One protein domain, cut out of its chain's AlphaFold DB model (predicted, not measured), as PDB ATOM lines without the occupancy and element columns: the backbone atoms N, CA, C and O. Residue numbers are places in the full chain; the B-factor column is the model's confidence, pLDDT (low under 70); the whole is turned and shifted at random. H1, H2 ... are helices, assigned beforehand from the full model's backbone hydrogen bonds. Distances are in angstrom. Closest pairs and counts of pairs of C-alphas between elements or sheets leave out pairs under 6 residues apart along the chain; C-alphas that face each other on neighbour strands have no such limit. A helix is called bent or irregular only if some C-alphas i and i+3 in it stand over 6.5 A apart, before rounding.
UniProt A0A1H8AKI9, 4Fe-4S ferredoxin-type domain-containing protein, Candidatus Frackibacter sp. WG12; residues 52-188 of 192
ATOM      1  N   ASN A  52      66.651   4.903 -21.367       77.12
ATOM      2  CA  ASN A  52      66.925   5.799 -20.249       77.12
ATOM      3  C   ASN A  52      65.664   6.518 -19.749       77.12
ATOM      4  O   ASN A  52      65.486   6.610 -18.540       77.12
ATOM      5  N   LEU A  53      64.761   6.950 -20.638       76.31
ATOM      6  CA  LEU A  53      63.484   7.547 -20.236       76.31
ATOM      7  C   LEU A  53      62.575   6.516 -19.562       76.31
ATOM      8  O   LEU A  53      61.975   6.823 -18.540       76.31
ATOM      9  N   ASN A  54      62.530   5.282 -20.071       80.62
ATOM     10  CA  ASN A  54      61.793   4.207 -19.410       80.62
ATOM     11  C   ASN A  54      62.401   3.876 -18.036       80.62
ATOM     12  O   ASN A  54      61.683   3.756 -17.054       80.62
ATOM     13  N   ARG A  55      63.737   3.808 -17.921       80.31
ATOM     14  CA  ARG A  55      64.410   3.637 -16.619       80.31
ATOM     15  C   ARG A  55      64.085   4.771 -15.650       80.31
ATOM     16  O   ARG A  55      63.838   4.494 -14.484       80.31
ATOM     17  N   LEU A  56      64.055   6.016 -16.125       83.69
ATOM     18  CA  LEU A  56      63.701   7.178 -15.312       83.69
ATOM     19  C   LEU A  56      62.225   7.149 -14.897       83.69
ATOM     20  O   LEU A  56      61.921   7.411 -13.740       83.69
ATOM     21  N   ALA A  57      61.321   6.767 -15.800       83.44
ATOM     22  CA  ALA A  57      59.906   6.590 -15.492       83.44
ATOM     23  C   ALA A  57      59.694   5.470 -14.463       83.44
ATOM     24  O   ALA A  57      59.004   5.674 -13.469       83.44
ATOM     25  N   MET A  58      60.344   4.317 -14.644       85.94
ATOM     26  CA  MET A  58      60.293   3.202 -13.697       85.94
ATOM     27  C   MET A  58      60.907   3.567 -12.346       85.94
ATOM     28  O   MET A  58      60.348   3.201 -11.317       85.94
ATOM     29  N   ALA A  59      62.010   4.319 -12.329       88.81
ATOM     30  CA  ALA A  59      62.581   4.856 -11.099       88.81
ATOM     31  C   ALA A  59      61.598   5.817 -10.415       88.81
ATOM     32  O   ALA A  59      61.361   5.680  -9.222       88.81
ATOM     33  N   GLY A  60      60.959   6.717 -11.167       90.19
ATOM     34  CA  GLY A  60      59.930   7.622 -10.653       90.19
ATOM     35  C   GLY A  60      58.739   6.880 -10.043       90.19
ATOM     36  O   GLY A  60      58.329   7.200  -8.930       90.19
ATOM     37  N   ILE A  61      58.232   5.845 -10.722       87.69
ATOM     38  CA  ILE A  61      57.172   4.972 -10.200       87.69
ATOM     39  C   ILE A  61      57.647   4.278  -8.920       87.69
ATOM     40  O   ILE A  61      56.960   4.345  -7.908       87.69
ATOM     41  N   ALA A  62      58.836   3.670  -8.928       90.94
ATOM     42  CA  ALA A  62      59.383   2.981  -7.763       90.94
ATOM     43  C   ALA A  62      59.562   3.921  -6.560       90.94
ATOM     44  O   ALA A  62      59.201   3.560  -5.442       90.94
ATOM     45  N   THR A  63      60.061   5.142  -6.776       90.06
ATOM     46  CA  THR A  63      60.192   6.156  -5.723       90.06
ATOM     47  C   THR A  63      58.826   6.603  -5.207       90.06
ATOM     48  O   THR A  63      58.639   6.694  -3.994       90.06
ATOM     49  N   ALA A  64      57.852   6.836  -6.091       88.00
ATOM     50  CA  ALA A  64      56.498   7.214  -5.697       88.00
ATOM     51  C   ALA A  64      55.814   6.107  -4.877       88.00
ATOM     52  O   ALA A  64      55.305   6.371  -3.789       88.00
ATOM     53  N   THR A  65      55.866   4.857  -5.345       87.50
ATOM     54  CA  THR A  65      55.347   3.688  -4.620       87.50
ATOM     55  C   THR A  65      56.068   3.494  -3.288       87.50
ATOM     56  O   THR A  65      55.419   3.271  -2.269       87.50
ATOM     57  N   GLY A  66      57.395   3.654  -3.260       88.88
ATOM     58  CA  GLY A  66      58.184   3.602  -2.031       88.88
ATOM     59  C   GLY A  66      57.733   4.648  -1.011       88.88
ATOM     60  O   GLY A  66      57.541   4.320   0.155       88.88
ATOM     61  N   GLY A  67      57.470   5.882  -1.450       88.00
ATOM     62  CA  GLY A  67      56.939   6.944  -0.592       88.00
ATOM     63  C   GLY A  67      55.543   6.644  -0.033       88.00
ATOM     64  O   GLY A  67      55.277   6.956   1.128       88.00
ATOM     65  N   LEU A  68      54.672   6.008  -0.826       85.94
ATOM     66  CA  LEU A  68      53.325   5.604  -0.399       85.94
ATOM     67  C   LEU A  68      53.337   4.516   0.682       85.94
ATOM     68  O   LEU A  68      52.425   4.478   1.502       85.94
ATOM     69  N   VAL A  69      54.361   3.661   0.699       89.44
ATOM     70  CA  VAL A  69      54.529   2.594   1.697       89.44
ATOM     71  C   VAL A  69      55.304   3.095   2.918       89.44
ATOM     72  O   VAL A  69      54.889   2.881   4.053       89.44
ATOM     73  N   ALA A  70      56.415   3.800   2.703       91.94
ATOM     74  CA  ALA A  70      57.311   4.214   3.776       91.94
ATOM     75  C   ALA A  70      56.657   5.214   4.739       91.94
ATOM     76  O   ALA A  70      56.774   5.049   5.950       91.94
ATOM     77  N   LYS A  71      55.936   6.224   4.226       90.38
ATOM     78  CA  LYS A  71      55.315   7.262   5.068       90.38
ATOM     79  C   LYS A  71      54.351   6.702   6.122       90.38
ATOM     80  O   LYS A  71      54.572   6.977   7.299       90.38
ATOM     81  N   PRO A  72      53.317   5.915   5.770       90.88
ATOM     82  CA  PRO A  72      52.415   5.365   6.778       90.88
ATOM     83  C   PRO A  72      53.118   4.453   7.788       90.88
ATOM     84  O   PRO A  72      52.764   4.489   8.963       90.88
ATOM     85  N   ILE A  73      54.146   3.699   7.382       92.69
ATOM     86  CA  ILE A  73      54.960   2.907   8.319       92.69
ATOM     87  C   ILE A  73      55.693   3.824   9.304       92.69
ATOM     88  O   ILE A  73      55.611   3.610  10.510       92.69
ATOM     89  N   MET A  74      56.357   4.874   8.812       92.44
ATOM     90  CA  MET A  74      57.070   5.845   9.650       92.44
ATOM     91  C   MET A  74      56.135   6.609  10.596       92.44
ATOM     92  O   MET A  74      56.525   6.938  11.713       92.44
ATOM     93  N   ASN A  75      54.897   6.863  10.173       91.12
ATOM     94  CA  ASN A  75      53.888   7.528  10.995       91.12
ATOM     95  C   ASN A  75      53.257   6.592  12.044       91.12
ATOM     96  O   ASN A  75      52.553   7.078  12.927       91.12
ATOM     97  N   GLY A  76      53.506   5.278  11.977       90.75
ATOM     98  CA  GLY A  76      52.920   4.279  12.877       90.75
ATOM     99  C   GLY A  76      51.523   3.799  12.467       90.75
ATOM    100  O   GLY A  76      50.836   3.187  13.268       90.75
ATOM    101  N   VAL A  77      51.102   4.051  11.226       92.25
ATOM    102  CA  VAL A  77      49.774   3.706  10.681       92.25
ATOM    103  C   VAL A  77      49.890   2.814   9.440       92.25
ATOM    104  O   VAL A  77      49.252   3.043   8.411       92.25
ATOM    105  N   GLY A  78      50.750   1.793   9.509       89.88
ATOM    106  CA  GLY A  78      51.093   0.932   8.367       89.88
ATOM    107  C   GLY A  78      49.899   0.212   7.729       89.88
ATOM    108  O   GLY A  78      49.894  -0.029   6.526       89.88
ATOM    109  N   GLU A  79      48.841  -0.062   8.491       87.06
ATOM    110  CA  GLU A  79      47.607  -0.669   7.970       87.06
ATOM    111  C   GLU A  79      46.920   0.183   6.887       87.06
ATOM    112  O   GLU A  79      46.261  -0.348   5.991       87.06
ATOM    113  N   THR A  80      47.147   1.502   6.890       88.00
ATOM    114  CA  THR A  80      46.584   2.423   5.889       88.00
ATOM    115  C   THR A  80      47.175   2.235   4.489       88.00
ATOM    116  O   THR A  80      46.613   2.756   3.528       88.00
ATOM    117  N   ILE A  81      48.254   1.451   4.337       86.50
ATOM    118  CA  ILE A  81      48.804   1.067   3.025       86.50
ATOM    119  C   ILE A  81      47.767   0.296   2.206       86.50
ATOM    120  O   ILE A  81      47.670   0.491   0.997       86.50
ATOM    121  N   TYR A  82      46.976  -0.556   2.861       79.75
ATOM    122  CA  TYR A  82      45.958  -1.372   2.197       79.75
ATOM    123  C   TYR A  82      44.697  -0.569   1.853       79.75
ATOM    124  O   TYR A  82      43.897  -0.991   1.019       79.75
ATOM    125  N   CYS A  83      44.548   0.622   2.436       77.56
ATOM    126  CA  CYS A  83      43.510   1.584   2.095       77.56
ATOM    127  C   CYS A  83      43.969   2.427   0.891       77.56
ATOM    128  O   CYS A  83      44.334   3.600   1.013       77.56
ATOM    129  N   LEU A  84      44.037   1.790  -0.285       61.34
ATOM    130  CA  LEU A  84      44.390   2.461  -1.545       61.34
ATOM    131  C   LEU A  84      43.213   3.238  -2.145       61.34
ATOM    132  O   LEU A  84      43.442   4.186  -2.890       61.34
ATOM    133  N   GLU A  85      41.985   2.874  -1.770       61.16
ATOM    134  CA  GLU A  85      40.770   3.599  -2.126       61.16
ATOM    135  C   GLU A  85      39.923   3.912  -0.891       61.16
ATOM    136  O   GLU A  85      39.585   3.044  -0.084       61.16
ATOM    137  N   ASP A  86      39.495   5.166  -0.844       61.03
ATOM    138  CA  ASP A  86      38.602   5.833   0.109       61.03
ATOM    139  C   ASP A  86      37.293   5.062   0.383       61.03
ATOM    140  O   ASP A  86      36.595   5.283   1.376       61.03
ATOM    141  N   ARG A  87      36.966   4.098  -0.485       63.53
ATOM    142  CA  ARG A  87      35.741   3.300  -0.437       63.53
ATOM    143  C   ARG A  87      35.613   2.408   0.780       63.53
ATOM    144  O   ARG A  87      34.494   2.226   1.257       63.53
ATOM    145  N   ALA A  88      36.727   1.934   1.334       66.50
ATOM    146  CA  ALA A  88      36.697   1.125   2.549       66.50
ATOM    147  C   ALA A  88      36.134   1.884   3.765       66.50
ATOM    148  O   ALA A  88      35.649   1.262   4.710       66.50
ATOM    149  N   CYS A  89      36.174   3.221   3.724       71.81
ATOM    150  CA  CYS A  89      35.724   4.105   4.794       71.81
ATOM    151  C   CYS A  89      34.459   4.908   4.430       71.81
ATOM    152  O   CYS A  89      34.047   5.768   5.202       71.81
ATOM    153  N   TYR A  90      33.814   4.666   3.279       72.94
ATOM    154  CA  TYR A  90      32.526   5.319   2.986       72.94
ATOM    155  C   TYR A  90      31.368   4.691   3.765       72.94
ATOM    156  O   TYR A  90      30.460   5.400   4.188       72.94
ATOM    157  N   ALA A  91      31.420   3.381   4.028       71.81
ATOM    158  CA  ALA A  91      30.398   2.690   4.816       71.81
ATOM    159  C   ALA A  91      30.387   3.108   6.299       71.81
ATOM    160  O   ALA A  91      29.431   2.846   7.020       71.81
ATOM    161  N   THR A  92      31.440   3.776   6.776       76.06
ATOM    162  CA  THR A  92      31.574   4.160   8.184       76.06
ATOM    163  C   THR A  92      30.972   5.532   8.502       76.06
ATOM    164  O   THR A  92      30.864   5.892   9.678       76.06
ATOM    165  N   LEU A  93      30.584   6.305   7.479       74.50
ATOM    166  CA  LEU A  93      30.138   7.697   7.610       74.50
ATOM    167  C   LEU A  93      28.886   7.851   8.480       74.50
ATOM    168  O   LEU A  93      28.828   8.749   9.318       74.50
ATOM    169  N   GLU A  94      27.915   6.956   8.321       75.50
ATOM    170  CA  GLU A  94      26.612   7.032   8.997       75.50
ATOM    171  C   GLU A  94      26.673   6.628  10.479       75.50
ATOM    172  O   GLU A  94      25.767   6.927  11.252       75.50
ATOM    173  N   HIS A  95      27.767   5.992  10.903       82.44
ATOM    174  CA  HIS A  95      27.901   5.394  12.235       82.44
ATOM    175  C   HIS A  95      28.802   6.202  13.182       82.44
ATOM    176  O   HIS A  95      29.131   5.762  14.286       82.44
ATOM    177  N   CYS A  96      29.208   7.405  12.769       87.44
ATOM    178  CA  CYS A  96      30.033   8.286  13.585       87.44
ATOM    179  C   CYS A  96      29.193   9.107  14.570       87.44
ATOM    180  O   CYS A  96      28.462  10.007  14.161       87.44
ATOM    181  N   ALA A  97      29.378   8.887  15.874       85.00
ATOM    182  CA  ALA A  97      28.661   9.625  16.920       85.00
ATOM    183  C   ALA A  97      28.907  11.148  16.889       85.00
ATOM    184  O   ALA A  97      28.040  11.926  17.270       85.00
ATOM    185  N   VAL A  98      30.080  11.578  16.413       87.12
ATOM    186  CA  VAL A  98      30.466  12.998  16.313       87.12
ATOM    187  C   VAL A  98      30.200  13.604  14.927       87.12
ATOM    188  O   VAL A  98      30.576  14.747  14.668       87.12
ATOM    189  N   GLY A  99      29.558  12.854  14.022       84.38
ATOM    190  CA  GLY A  99      29.111  13.358  12.721       84.38
ATOM    191  C   GLY A  99      30.231  13.678  11.723       84.38
ATOM    192  O   GLY A  99      30.076  14.578  10.897       84.38
ATOM    193  N   ILE A 100      31.369  12.974  11.781       87.75
ATOM    194  CA  ILE A 100      32.454  13.139  10.800       87.75
ATOM    195  C   ILE A 100      32.004  12.584   9.443       87.75
ATOM    196  O   ILE A 100      31.910  11.371   9.250       87.75
ATOM    197  N   LYS A 101      31.774  13.493   8.490       83.06
ATOM    198  CA  LYS A 101      31.271  13.191   7.138       83.06
ATOM    199  C   LYS A 101      32.309  12.607   6.180       83.06
ATOM    200  O   LYS A 101      31.933  12.084   5.139       83.06
ATOM    201  N   TYR A 102      33.596  12.718   6.499       85.62
ATOM    202  CA  TYR A 102      34.684  12.417   5.568       85.62
ATOM    203  C   TYR A 102      35.747  11.519   6.207       85.62
ATOM    204  O   TYR A 102      36.923  11.863   6.253       85.62
ATOM    205  N   GLN A 103      35.350  10.354   6.724       86.62
ATOM    206  CA  GLN A 103      36.295   9.437   7.379       86.62
ATOM    207  C   GLN A 103      37.389   8.939   6.434       86.62
ATOM    208  O   GLN A 103      38.555   8.912   6.810       86.62
ATOM    209  N   ALA A 104      37.044   8.641   5.183       86.44
ATOM    210  CA  ALA A 104      38.033   8.239   4.191       86.44
ATOM    211  C   ALA A 104      39.126   9.302   3.982       86.44
ATOM    212  O   ALA A 104      40.317   8.996   3.967       86.44
ATOM    213  N   GLU A 105      38.719  10.572   3.926       88.00
ATOM    214  CA  GLU A 105      39.632  11.708   3.819       88.00
ATOM    215  C   GLU A 105      40.552  11.821   5.039       88.00
ATOM    216  O   GLU A 105      41.716  12.189   4.888       88.00
ATOM    217  N   LEU A 106      40.060  11.484   6.239       91.12
ATOM    218  CA  LEU A 106      40.886  11.440   7.446       91.12
ATOM    219  C   LEU A 106      41.942  10.341   7.356       91.12
ATOM    220  O   LEU A 106      43.099  10.602   7.664       91.12
ATOM    221  N   THR A 107      41.581   9.142   6.891       90.44
ATOM    222  CA  THR A 107      42.543   8.044   6.714       90.44
ATOM    223  C   THR A 107      43.634   8.425   5.716       90.44
ATOM    224  O   THR A 107      44.821   8.212   5.976       90.44
ATOM    225  N   VAL A 108      43.252   9.046   4.594       88.94
ATOM    226  CA  VAL A 108      44.210   9.531   3.594       88.94
ATOM    227  C   VAL A 108      45.098  10.623   4.180       88.94
ATOM    228  O   VAL A 108      46.316  10.559   4.012       88.94
ATOM    229  N   ALA A 109      44.520  11.591   4.895       92.06
ATOM    230  CA  ALA A 109      45.269  12.662   5.541       92.06
ATOM    231  C   ALA A 109      46.303  12.110   6.536       92.06
ATOM    232  O   ALA A 109      47.459  12.530   6.505       92.06
ATOM    233  N   THR A 110      45.937  11.104   7.336       92.31
ATOM    234  CA  THR A 110      46.861  10.434   8.258       92.31
ATOM    235  C   THR A 110      48.018   9.748   7.531       92.31
ATOM    236  O   THR A 110      49.178   9.886   7.928       92.31
ATOM    237  N   ARG A 111      47.733   9.047   6.426       89.56
ATOM    238  CA  ARG A 111      48.752   8.346   5.628       89.56
ATOM    239  C   ARG A 111      49.857   9.287   5.146       89.56
ATOM    240  O   ARG A 111      51.026   8.907   5.125       89.56
ATOM    241  N   VAL A 112      49.491  10.501   4.732       90.44
ATOM    242  CA  VAL A 112      50.436  11.476   4.163       90.44
ATOM    243  C   VAL A 112      50.871  12.573   5.138       90.44
ATOM    244  O   VAL A 112      51.689  13.404   4.744       90.44
ATOM    245  N   ALA A 113      50.385  12.542   6.384       93.31
ATOM    246  CA  ALA A 113      50.561  13.590   7.393       93.31
ATOM    247  C   ALA A 113      50.059  14.977   6.936       93.31
ATOM    248  O   ALA A 113      50.694  16.000   7.182       93.31
ATOM    249  N   ASP A 114      48.913  15.018   6.254       94.81
ATOM    250  CA  ASP A 114      48.273  16.260   5.813       94.81
ATOM    251  C   ASP A 114      47.392  16.831   6.933       94.81
ATOM    252  O   ASP A 114      46.214  16.491   7.079       94.81
ATOM    253  N   TYR A 115      47.991  17.690   7.760       96.00
ATOM    254  CA  TYR A 115      47.326  18.308   8.910       96.00
ATOM    255  C   TYR A 115      46.127  19.168   8.504       96.00
ATOM    256  O   TYR A 115      45.112  19.180   9.194       96.00
ATOM    257  N   GLU A 116      46.219  19.883   7.382       95.62
ATOM    258  CA  GLU A 116      45.153  20.779   6.944       95.62
ATOM    259  C   GLU A 116      43.908  19.990   6.547       95.62
ATOM    260  O   GLU A 116      42.811  20.274   7.042       95.62
ATOM    261  N   ARG A 117      44.082  18.967   5.704       94.94
ATOM    262  CA  ARG A 117      42.987  18.079   5.304       94.94
ATOM    263  C   ARG A 117      42.397  17.358   6.509       94.94
ATOM    264  O   ARG A 117      41.176  17.242   6.604       94.94
ATOM    265  N   PHE A 118      43.236  16.924   7.450       96.06
ATOM    266  CA  PHE A 118      42.775  16.276   8.675       96.06
ATOM    267  C   PHE A 118      41.895  17.205   9.526       96.06
ATOM    268  O   PHE A 118      40.790  16.831   9.920       96.06
ATOM    269  N   ILE A 119      42.338  18.443   9.765       96.44
ATOM    270  CA  ILE A 119      41.611  19.420  10.585       96.44
ATOM    271  C   ILE A 119      40.300  19.839   9.912       96.44
ATOM    272  O   ILE A 119      39.244  19.812  10.547       96.44
ATOM    273  N   ARG A 120      40.336  20.194   8.620       95.12
ATOM    274  CA  ARG A 120      39.152  20.657   7.873       95.12
ATOM    275  C   ARG A 120      38.041  19.611   7.814       95.12
ATOM    276  O   ARG A 120      36.870  19.977   7.795       95.12
ATOM    277  N   ASN A 121      38.405  18.332   7.823       93.00
ATOM    278  CA  ASN A 121      37.462  17.218   7.795       93.00
ATOM    279  C   ASN A 121      37.034  16.741   9.192       93.00
ATOM    280  O   ASN A 121      36.347  15.728   9.315       93.00
ATOM    281  N   GLY A 122      37.397  17.473  10.251       92.81
ATOM    282  CA  GLY A 122      36.958  17.182  11.613       92.81
ATOM    283  C   GLY A 122      37.737  16.061  12.297       92.81
ATOM    284  O   GLY A 122      37.226  15.462  13.239       92.81
ATOM    285  N   GLY A 123      38.970  15.782  11.868       93.69
ATOM    286  CA  GLY A 123      39.835  14.785  12.502       93.69
ATOM    287  C   GLY A 123      40.108  15.075  13.980       93.69
ATOM    288  O   GLY A 123      40.131  14.160  14.800       93.69
ATOM    289  N   LEU A 124      40.182  16.356  14.360       95.50
ATOM    290  CA  LEU A 124      40.295  16.777  15.761       95.50
ATOM    291  C   LEU A 124      38.989  16.630  16.566       95.50
ATOM    292  O   LEU A 124      39.012  16.860  17.770       95.50
ATOM    293  N   LYS A 125      37.855  16.262  15.953       94.06
ATOM    294  CA  LYS A 125      36.605  15.931  16.674       94.06
ATOM    295  C   LYS A 125      36.511  14.458  17.056       94.06
ATOM    296  O   LYS A 125      35.601  14.088  17.794       94.06
ATOM    297  N   CYS A 126      37.350  13.602  16.472       92.81
ATOM    298  CA  CYS A 126      37.251  12.164  16.676       92.81
ATOM    299  C   CYS A 126      37.541  11.813  18.140       92.81
ATOM    300  O   CYS A 126      38.630  12.077  18.621       92.81
ATOM    301  N   ILE A 127      36.596  11.156  18.812       92.44
ATOM    302  CA  ILE A 127      36.738  10.709  20.211       92.44
ATOM    303  C   ILE A 127      37.262   9.269  20.342       92.44
ATOM    304  O   ILE A 127      37.229   8.690  21.423       92.44
ATOM    305  N   GLY A 128      37.645   8.631  19.232       91.19
ATOM    306  CA  GLY A 128      38.188   7.268  19.244       91.19
ATOM    307  C   GLY A 128      37.218   6.170  19.708       91.19
ATOM    308  O   GLY A 128      37.661   5.161  20.242       91.19
ATOM    309  N   CYS A 129      35.901   6.322  19.509       91.69
ATOM    310  CA  CYS A 129      34.904   5.387  20.056       91.69
ATOM    311  C   CYS A 129      34.848   3.996  19.393       91.69
ATOM    312  O   CYS A 129      34.171   3.112  19.903       91.69
ATOM    313  N   GLY A 130      35.491   3.793  18.239       90.19
ATOM    314  CA  GLY A 130      35.517   2.489  17.558       90.19
ATOM    315  C   GLY A 130      34.254   2.097  16.787       90.19
ATOM    316  O   GLY A 130      34.287   1.106  16.064       90.19
ATOM    317  N   ASN A 131      33.178   2.889  16.833       90.12
ATOM    318  CA  ASN A 131      31.920   2.569  16.137       90.12
ATOM    319  C   ASN A 131      32.062   2.426  14.614       90.12
ATOM    320  O   ASN A 131      31.221   1.799  13.984       90.12
ATOM    321  N   CYS A 132      33.110   2.991  14.014       88.25
ATOM    322  CA  CYS A 132      33.404   2.861  12.589       88.25
ATOM    323  C   CYS A 132      34.098   1.538  12.215       88.25
ATOM    324  O   CYS A 132      34.016   1.127  11.060       88.25
ATOM    325  N   VAL A 133      34.753   0.851  13.157       88.81
ATOM    326  CA  VAL A 133      35.581  -0.338  12.876       88.81
ATOM    327  C   VAL A 133      34.772  -1.499  12.281       88.81
ATOM    328  O   VAL A 133      35.206  -2.038  11.261       88.81
ATOM    329  N   PRO A 134      33.584  -1.872  12.809       88.69
ATOM    330  CA  PRO A 134      32.804  -2.983  12.256       88.69
ATOM    331  C   PRO A 134      32.329  -2.756  10.815       88.69
ATOM    332  O   PRO A 134      32.093  -3.720  10.089       88.69
ATOM    333  N   PHE A 135      32.189  -1.492  10.406       86.25
ATOM    334  CA  PHE A 135      31.698  -1.096   9.084       86.25
ATOM    335  C   PHE A 135      32.827  -0.844   8.083       86.25
ATOM    336  O   PHE A 135      32.578  -0.723   6.884       86.25
ATOM    337  N   CYS A 136      34.073  -0.774   8.554       85.38
ATOM    338  CA  CYS A 136      35.225  -0.695   7.677       85.38
ATOM    339  C   CYS A 136      35.415  -2.050   6.985       85.38
ATOM    340  O   CYS A 136      35.670  -3.063   7.639       85.38
ATOM    341  N   THR A 137      35.346  -2.078   5.653       85.19
ATOM    342  CA  THR A 137      35.505  -3.326   4.882       85.19
ATOM    343  C   THR A 137      36.879  -3.963   5.083       85.19
ATOM    344  O   THR A 137      37.014  -5.182   5.010       85.19
ATOM    345  N   LEU A 138      37.890  -3.138   5.363       85.25
ATOM    346  CA  LEU A 138      39.260  -3.558   5.653       85.25
ATOM    347  C   LEU A 138      39.522  -3.769   7.153       85.25
ATOM    348  O   LEU A 138      40.629  -4.157   7.509       85.25
ATOM    349  N   ARG A 139      38.525  -3.526   8.021       87.19
ATOM    350  CA  ARG A 139      38.624  -3.626   9.490       87.19
ATOM    351  C   ARG A 139      39.845  -2.907  10.077       87.19
ATOM    352  O   ARG A 139      40.457  -3.399  11.019       87.19
ATOM    353  N   LEU A 140      40.188  -1.757   9.502       87.75
ATOM    354  CA  LEU A 140      41.274  -0.916   9.998       87.75
ATOM    355  C   LEU A 140      40.952  -0.431  11.411       87.75
ATOM    356  O   LEU A 140      39.791  -0.114  11.705       87.75
ATOM    357  N   ASP A 141      41.975  -0.288  12.250       90.56
ATOM    358  CA  ASP A 141      41.844   0.366  13.552       90.56
ATOM    359  C   ASP A 141      41.788   1.894  13.372       90.56
ATOM    360  O   ASP A 141      42.696   2.656  13.703       90.56
ATOM    361  N   LEU A 142      40.677   2.368  12.799       90.81
ATOM    362  CA  LEU A 142      40.431   3.790  12.559       90.81
ATOM    363  C   LEU A 142      40.592   4.659  13.824       90.81
ATOM    364  O   LEU A 142      41.157   5.748  13.702       90.81
ATOM    365  N   PRO A 143      40.155   4.231  15.031       92.50
ATOM    366  CA  PRO A 143      40.475   4.935  16.272       92.50
ATOM    367  C   PRO A 143      41.973   5.145  16.473       92.50
ATOM    368  O   PRO A 143      42.390   6.275  16.730       92.50
ATOM    369  N   HIS A 144      42.782   4.093  16.323       94.06
ATOM    370  CA  HIS A 144      44.232   4.192  16.444       94.06
ATOM    371  C   HIS A 144      44.831   5.130  15.387       94.06
ATOM    372  O   HIS A 144      45.587   6.043  15.729       94.06
ATOM    373  N   VAL A 145      44.437   4.971  14.119       93.62
ATOM    374  CA  VAL A 145      44.904   5.809  13.001       93.62
ATOM    375  C   VAL A 145      44.609   7.286  13.253       93.62
ATOM    376  O   VAL A 145      45.488   8.138  13.112       93.62
ATOM    377  N   TYR A 146      43.378   7.624  13.637       94.44
ATOM    378  CA  TYR A 146      42.999   9.018  13.863       94.44
ATOM    379  C   TYR A 146      43.650   9.587  15.114       94.44
ATOM    380  O   TYR A 146      44.127  10.717  15.059       94.44
ATOM    381  N   LYS A 147      43.763   8.800  16.189       95.31
ATOM    382  CA  LYS A 147      44.493   9.207  17.392       95.31
ATOM    383  C   LYS A 147      45.943   9.557  17.073       95.31
ATOM    384  O   LYS A 147      46.426  10.615  17.472       95.31
ATOM    385  N   ARG A 148      46.624   8.719  16.289       96.06
ATOM    386  CA  ARG A 148      48.010   8.981  15.893       96.06
ATOM    387  C   ARG A 148      48.139  10.289  15.113       96.06
ATOM    388  O   ARG A 148      49.054  11.071  15.353       96.06
ATOM    389  N   MET A 149      47.193  10.564  14.219       96.06
ATOM    390  CA  MET A 149      47.177  11.824  13.476       96.06
ATOM    391  C   MET A 149      46.835  13.032  14.350       96.06
ATOM    392  O   MET A 149      47.382  14.110  14.123       96.06
ATOM    393  N   GLN A 150      45.972  12.879  15.357       96.38
ATOM    394  CA  GLN A 150      45.709  13.927  16.345       96.38
ATOM    395  C   GLN A 150      46.995  14.288  17.090       96.38
ATOM    396  O   GLN A 150      47.361  15.458  17.113       96.38
ATOM    397  N   GLU A 151      47.736  13.300  17.598       96.38
ATOM    398  CA  GLU A 151      49.038  13.509  18.253       96.38
ATOM    399  C   GLU A 151      50.014  14.264  17.341       96.38
ATOM    400  O   GLU A 151      50.525  15.319  17.719       96.38
ATOM    401  N   MET A 152      50.190  13.789  16.103       96.56
ATOM    402  CA  MET A 152      51.054  14.438  15.112       96.56
ATOM    403  C   MET A 152      50.604  15.868  14.787       96.56
ATOM    404  O   MET A 152      51.432  16.749  14.570       96.56
ATOM    405  N   THR A 153      49.293  16.117  14.748       97.00
ATOM    406  CA  THR A 153      48.730  17.454  14.508       97.00
ATOM    407  C   THR A 153      49.011  18.385  15.686       97.00
ATOM    408  O   THR A 153      49.368  19.545  15.478       97.00
ATOM    409  N   MET A 154      48.906  17.892  16.922       96.31
ATOM    410  CA  MET A 154      49.218  18.675  18.121       96.31
ATOM    411  C   MET A 154      50.717  18.979  18.238       96.31
ATOM    412  O   MET A 154      51.088  20.077  18.652       96.31
ATOM    413  N   GLU A 155      51.588  18.052  17.840       95.94
ATOM    414  CA  GLU A 155      53.031  18.299  17.706       95.94
ATOM    415  C   GLU A 155      53.315  19.357  16.629       95.94
ATOM    416  O   GLU A 155      53.995  20.348  16.893       95.94
ATOM    417  N   ALA A 156      52.707  19.220  15.448       95.50
ATOM    418  CA  ALA A 156      52.843  20.179  14.354       95.50
ATOM    419  C   ALA A 156      52.337  21.585  14.725       95.50
ATOM    420  O   ALA A 156      52.888  22.584  14.256       95.50
ATOM    421  N   LEU A 157      51.315  21.684  15.581       95.25
ATOM    422  CA  LEU A 157      50.856  22.955  16.140       95.25
ATOM    423  C   LEU A 157      51.934  23.611  17.004       95.25
ATOM    424  O   LEU A 157      52.257  24.778  16.783       95.25
ATOM    425  N   LYS A 158      52.549  22.864  17.930       93.75
ATOM    426  CA  LYS A 158      53.647  23.374  18.774       93.75
ATOM    427  C   LYS A 158      54.832  23.869  17.942       93.75
ATOM    428  O   LYS A 158      55.448  24.875  18.278       93.75
ATOM    429  N   GLU A 159      55.111  23.199  16.829       94.81
ATOM    430  CA  GLU A 159      56.180  23.558  15.892       94.81
ATOM    431  C   GLU A 159      55.789  24.655  14.883       94.81
ATOM    432  O   GLU A 159      56.581  24.992  14.007       94.81
ATOM    433  N   ASN A 160      54.582  25.226  14.982       93.56
ATOM    434  CA  ASN A 160      54.043  26.231  14.057       93.56
ATOM    435  C   ASN A 160      53.990  25.778  12.582       93.56
ATOM    436  O   ASN A 160      54.040  26.602  11.669       93.56
ATOM    437  N   LYS A 161      53.851  24.471  12.333       94.88
ATOM    438  CA  LYS A 161      53.700  23.900  10.983       94.88
ATOM    439  C   LYS A 161      52.271  24.008  10.441       94.88
ATOM    440  O   LYS A 161      52.068  23.888   9.236       94.88
ATOM    441  N   VAL A 162      51.280  24.222  11.309       95.00
ATOM    442  CA  VAL A 162      49.867  24.345  10.920       95.00
ATOM    443  C   VAL A 162      49.506  25.817  10.670       95.00
ATOM    444  O   VAL A 162      49.706  26.648  11.560       95.00
ATOM    445  N   PRO A 163      48.931  26.176   9.505       94.56
ATOM    446  CA  PRO A 163      48.534  27.555   9.228       94.56
ATOM    447  C   PRO A 163      47.443  28.052  10.187       94.56
ATOM    448  O   PRO A 163      46.428  27.383  10.401       94.56
ATOM    449  N   LYS A 164      47.595  29.275  10.714       94.56
ATOM    450  CA  LYS A 164      46.619  29.881  11.645       94.56
ATOM    451  C   LYS A 164      45.204  29.959  11.067       94.56
ATOM    452  O   LYS A 164      44.238  29.832  11.811       94.56
ATOM    453  N   GLN A 165      45.073  30.141   9.753       96.00
ATOM    454  CA  GLN A 165      43.785  30.219   9.058       96.00
ATOM    455  C   GLN A 165      43.002  28.904   9.156       96.00
ATOM    456  O   GLN A 165      41.782  28.930   9.307       96.00
ATOM    457  N   VAL A 166      43.698  27.764   9.116       96.06
ATOM    458  CA  VAL A 166      43.085  26.435   9.252       96.06
ATOM    459  C   VAL A 166      42.505  26.267  10.655       96.06
ATOM    460  O   VAL A 166      41.377  25.805  10.805       96.06
ATOM    461  N   ILE A 167      43.234  26.718  11.677       96.00
ATOM    462  CA  ILE A 167      42.774  26.689  13.069       96.00
ATOM    463  C   ILE A 167      41.624  27.663  13.314       96.00
ATOM    464  O   ILE A 167      40.639  27.287  13.944       96.00
ATOM    465  N   ALA A 168      41.697  28.880  12.773       95.94
ATOM    466  CA  ALA A 168      40.606  29.849  12.865       95.94
ATOM    467  C   ALA A 168      39.306  29.290  12.261       95.94
ATOM    468  O   ALA A 168      38.241  29.387  12.873       95.94
ATOM    469  N   TYR A 169      39.402  28.658  11.087       96.31
ATOM    470  CA  TYR A 169      38.285  27.959  10.458       96.31
ATOM    471  C   TYR A 169      37.763  26.818  11.340       96.31
ATOM    472  O   TYR A 169      36.565  26.737  11.597       96.31
ATOM    473  N   ALA A 170      38.653  25.973  11.858       95.44
ATOM    474  CA  ALA A 170      38.272  24.833  12.681       95.44
ATOM    475  C   ALA A 170      37.579  25.241  13.988       95.44
ATOM    476  O   ALA A 170      36.587  24.621  14.362       95.44
ATOM    477  N   LEU A 171      38.050  26.297  14.655       95.75
ATOM    478  CA  LEU A 171      37.403  26.848  15.849       95.75
ATOM    479  C   LEU A 171      36.005  27.389  15.522       95.75
ATOM    480  O   LEU A 171      35.059  27.117  16.257       95.75
ATOM    481  N   LYS A 172      35.859  28.103  14.398       96.06
ATOM    482  CA  LYS A 172      34.579  28.672  13.958       96.06
ATOM    483  C   LYS A 172      33.537  27.595  13.639       96.06
ATOM    484  O   LYS A 172      32.394  27.707  14.063       96.06
ATOM    485  N   GLU A 173      33.934  26.554  12.916       94.62
ATOM    486  CA  GLU A 173      33.062  25.436  12.524       94.62
ATOM    487  C   GLU A 173      32.924  24.372  13.635       94.62
ATOM    488  O   GLU A 173      32.340  23.298  13.446       94.62
ATOM    489  N   GLY A 174      33.517  24.635  14.805       93.88
ATOM    490  CA  GLY A 174      33.536  23.727  15.943       93.88
ATOM    491  C   GLY A 174      34.160  22.373  15.617       93.88
ATOM    492  O   GLY A 174      33.722  21.377  16.171       93.88
ATOM    493  N   LEU A 175      35.125  22.295  14.692       94.75
ATOM    494  CA  LEU A 175      35.797  21.076  14.213       94.75
ATOM    495  C   LEU A 175      36.875  20.534  15.167       94.75
ATOM    496  O   LEU A 175      37.680  19.689  14.780       94.75
ATOM    497  N   ILE A 176      36.887  21.007  16.409       94.94
ATOM    498  CA  ILE A 176      37.857  20.626  17.432       94.94
ATOM    499  C   ILE A 176      37.081  20.050  18.613       94.94
ATOM    500  O   ILE A 176      36.147  20.679  19.112       94.94
ATOM    501  N   GLY A 177      37.442  18.837  19.025       92.75
ATOM    502  CA  GLY A 177      36.865  18.164  20.181       92.75
ATOM    503  C   GLY A 177      37.213  18.868  21.489       92.75
ATOM    504  O   GLY A 177      38.197  19.604  21.582       92.75
ATOM    505  N   ALA A 178      36.408  18.616  22.522       91.31
ATOM    506  CA  ALA A 178      36.581  19.229  23.841       91.31
ATOM    507  C   ALA A 178      37.972  18.970  24.446       91.31
ATOM    508  O   ALA A 178      38.504  19.826  25.142       91.31
ATOM    509  N   GLU A 179      38.586  17.829  24.134       91.19
ATOM    510  CA  GLU A 179      39.918  17.456  24.623       91.19
ATOM    511  C   GLU A 179      41.052  18.345  24.078       91.19
ATOM    512  O   GLU A 179      42.072  18.512  24.741       91.19
ATOM    513  N   TYR A 180      40.875  18.952  22.899       94.12
ATOM    514  CA  TYR A 180      41.901  19.774  22.245       94.12
ATOM    515  C   TYR A 180      41.568  21.267  22.241       94.12
ATOM    516  O   TYR A 180      42.445  22.087  21.959       94.12
ATOM    517  N   ILE A 181      40.316  21.644  22.525       94.44
ATOM    518  CA  ILE A 181      39.829  23.009  22.300       94.44
ATOM    519  C   ILE A 181      40.602  24.055  23.103       94.44
ATOM    520  O   ILE A 181      40.944  25.105  22.561       94.44
ATOM    521  N   GLU A 182      40.942  23.757  24.356       93.81
ATOM    522  CA  GLU A 182      41.706  24.664  25.210       93.81
ATOM    523  C   GLU A 182      43.124  24.860  24.667       93.81
ATOM    524  O   GLU A 182      43.551  25.992  24.438       93.81
ATOM    525  N   THR A 183      43.834  23.766  24.377       93.75
ATOM    526  CA  THR A 183      45.201  23.814  23.843       93.75
ATOM    527  C   THR A 183      45.262  24.563  22.514       93.75
ATOM    528  O   THR A 183      46.113  25.432  22.329       93.75
ATOM    529  N   VAL A 184      44.342  24.263  21.594       94.44
ATOM    530  CA  VAL A 184      44.295  24.902  20.275       94.44
ATOM    531  C   VAL A 184      43.917  26.382  20.389       94.44
ATOM    532  O   VAL A 184      44.511  27.220  19.708       94.44
ATOM    533  N   SER A 185      42.973  26.728  21.269       94.06
ATOM    534  CA  SER A 185      42.579  28.118  21.519       94.06
ATOM    535  C   SER A 185      43.722  28.934  22.128       94.06
ATOM    536  O   SER A 185      43.996  30.043  21.670       94.06
ATOM    537  N   ASN A 186      44.424  28.385  23.120       93.75
ATOM    538  CA  ASN A 186      45.568  29.039  23.756       93.75
ATOM    539  C   ASN A 186      46.694  29.290  22.747       93.75
ATOM    540  O   ASN A 186      47.179  30.420  22.634       93.75
ATOM    541  N   TRP A 187      47.021  28.284  21.927       94.44
ATOM    542  CA  TRP A 187      47.975  28.431  20.828       94.44
ATOM    543  C   TRP A 187      47.545  29.521  19.834       94.44
ATOM    544  O   TRP A 187      48.338  30.399  19.487       94.44
ATOM    545  N   TYR A 188      46.273  29.529  19.419       93.25
ATOM    546  CA  TYR A 188      45.748  30.519  18.475       93.25
ATOM    547  C   TYR A 188      45.825  31.953  19.022       93.25
ATOM    548  O   TYR A 188      46.170  32.882  18.286       93.25
TER     549      TYR A 188
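This is residues 52 to 188 of the 192 residues of the protein "4Fe-4S ferredoxin-type domain-containing protein" of Candidatus Frackibacter sp. WG12 (UniProt A0A1H8AKI9). A long helix, H1, sticks out with residues 52 to 66 as a free arm from a compact helical body, in which the short helix H4 lies in the middle, H5 folds back beside it and H6 crosses both. The hairpin of H7 and H8 packs on H5 and the last residues of H6 at one end of the body, while small H2 and H3 pack on H4. The printed part has 137 residues with eight named helices, H1 to H8 in chain order, and no named strand: the class is all helix. The whole is compact, with a radius of gyration of the C-alphas of 16.1 A, and spans 54 by 36 by 21 A, the arm making the length.

H1, residues 52 to 75, runs 33.9 A from C-alpha 52 at (66.925, 5.799, -20.249) to C-alpha 75 at (53.888, 7.528, 10.995). It is neither bent nor irregular, but only just: C-alphas 69 and 72 are 6.2 A apart. H2 is residues 78 to 81 and H3 residues 86 to 89. H4, residues 103 to 112, measures 14.6 A, and H5 is residues 115 to 120. H6, residues 142 to 158, measures 24.4 A. H7, residues 164 to 172, measures 12.3 A. H8, residues 178 to 188, measures 15.5 A and ends at C-alpha 188, (45.748, 30.519, 18.475); it is irregular, with C-alphas 179 and 182 7.4 A apart.

H4 is the hub and touches five helices. H1 touches it with residues 68 to 75 alone, the closest C-alphas being those of Pro 72 and Arg 111, 4.9 A apart. H3 touches H4, with C-alphas 86 and 104 closest at 4.8 A. H2 touches H4, with C-alphas 80 and 111 closest at 6.3 A. H4 and H5 form a helical hairpin at a shallow tilt of 16 degrees, with C-alphas 106 and 118 closest at 5.3 A. H6 touches H4 with residues 142 to 149 alone, at a steep tilt of 55 degrees; the closest C-alphas are those of Thr 110 and Met 149, 5.4 A apart. H5 touches H7, with C-alphas 120 and 170 closest at 6.4 A. H7 and H8 form a helical hairpin at a steep tilt of 42 degrees, with C-alphas 164 and 188 closest at 6.9 A. Every O i to N i+4 pair is within hydrogen-bond range in H4, H5, H6 and H7, against 18 of 20 in H1 and 5 of 7 in H8; H2 and H3 are too short for such a pair.

The two C-alphas farthest apart, those of Asn 52 and Glu 182, are 55.3 A apart. The printed part has no cut. The links H3 to H4 and H5 to H6 are long. Residues 84 to 88 have pLDDT under 70.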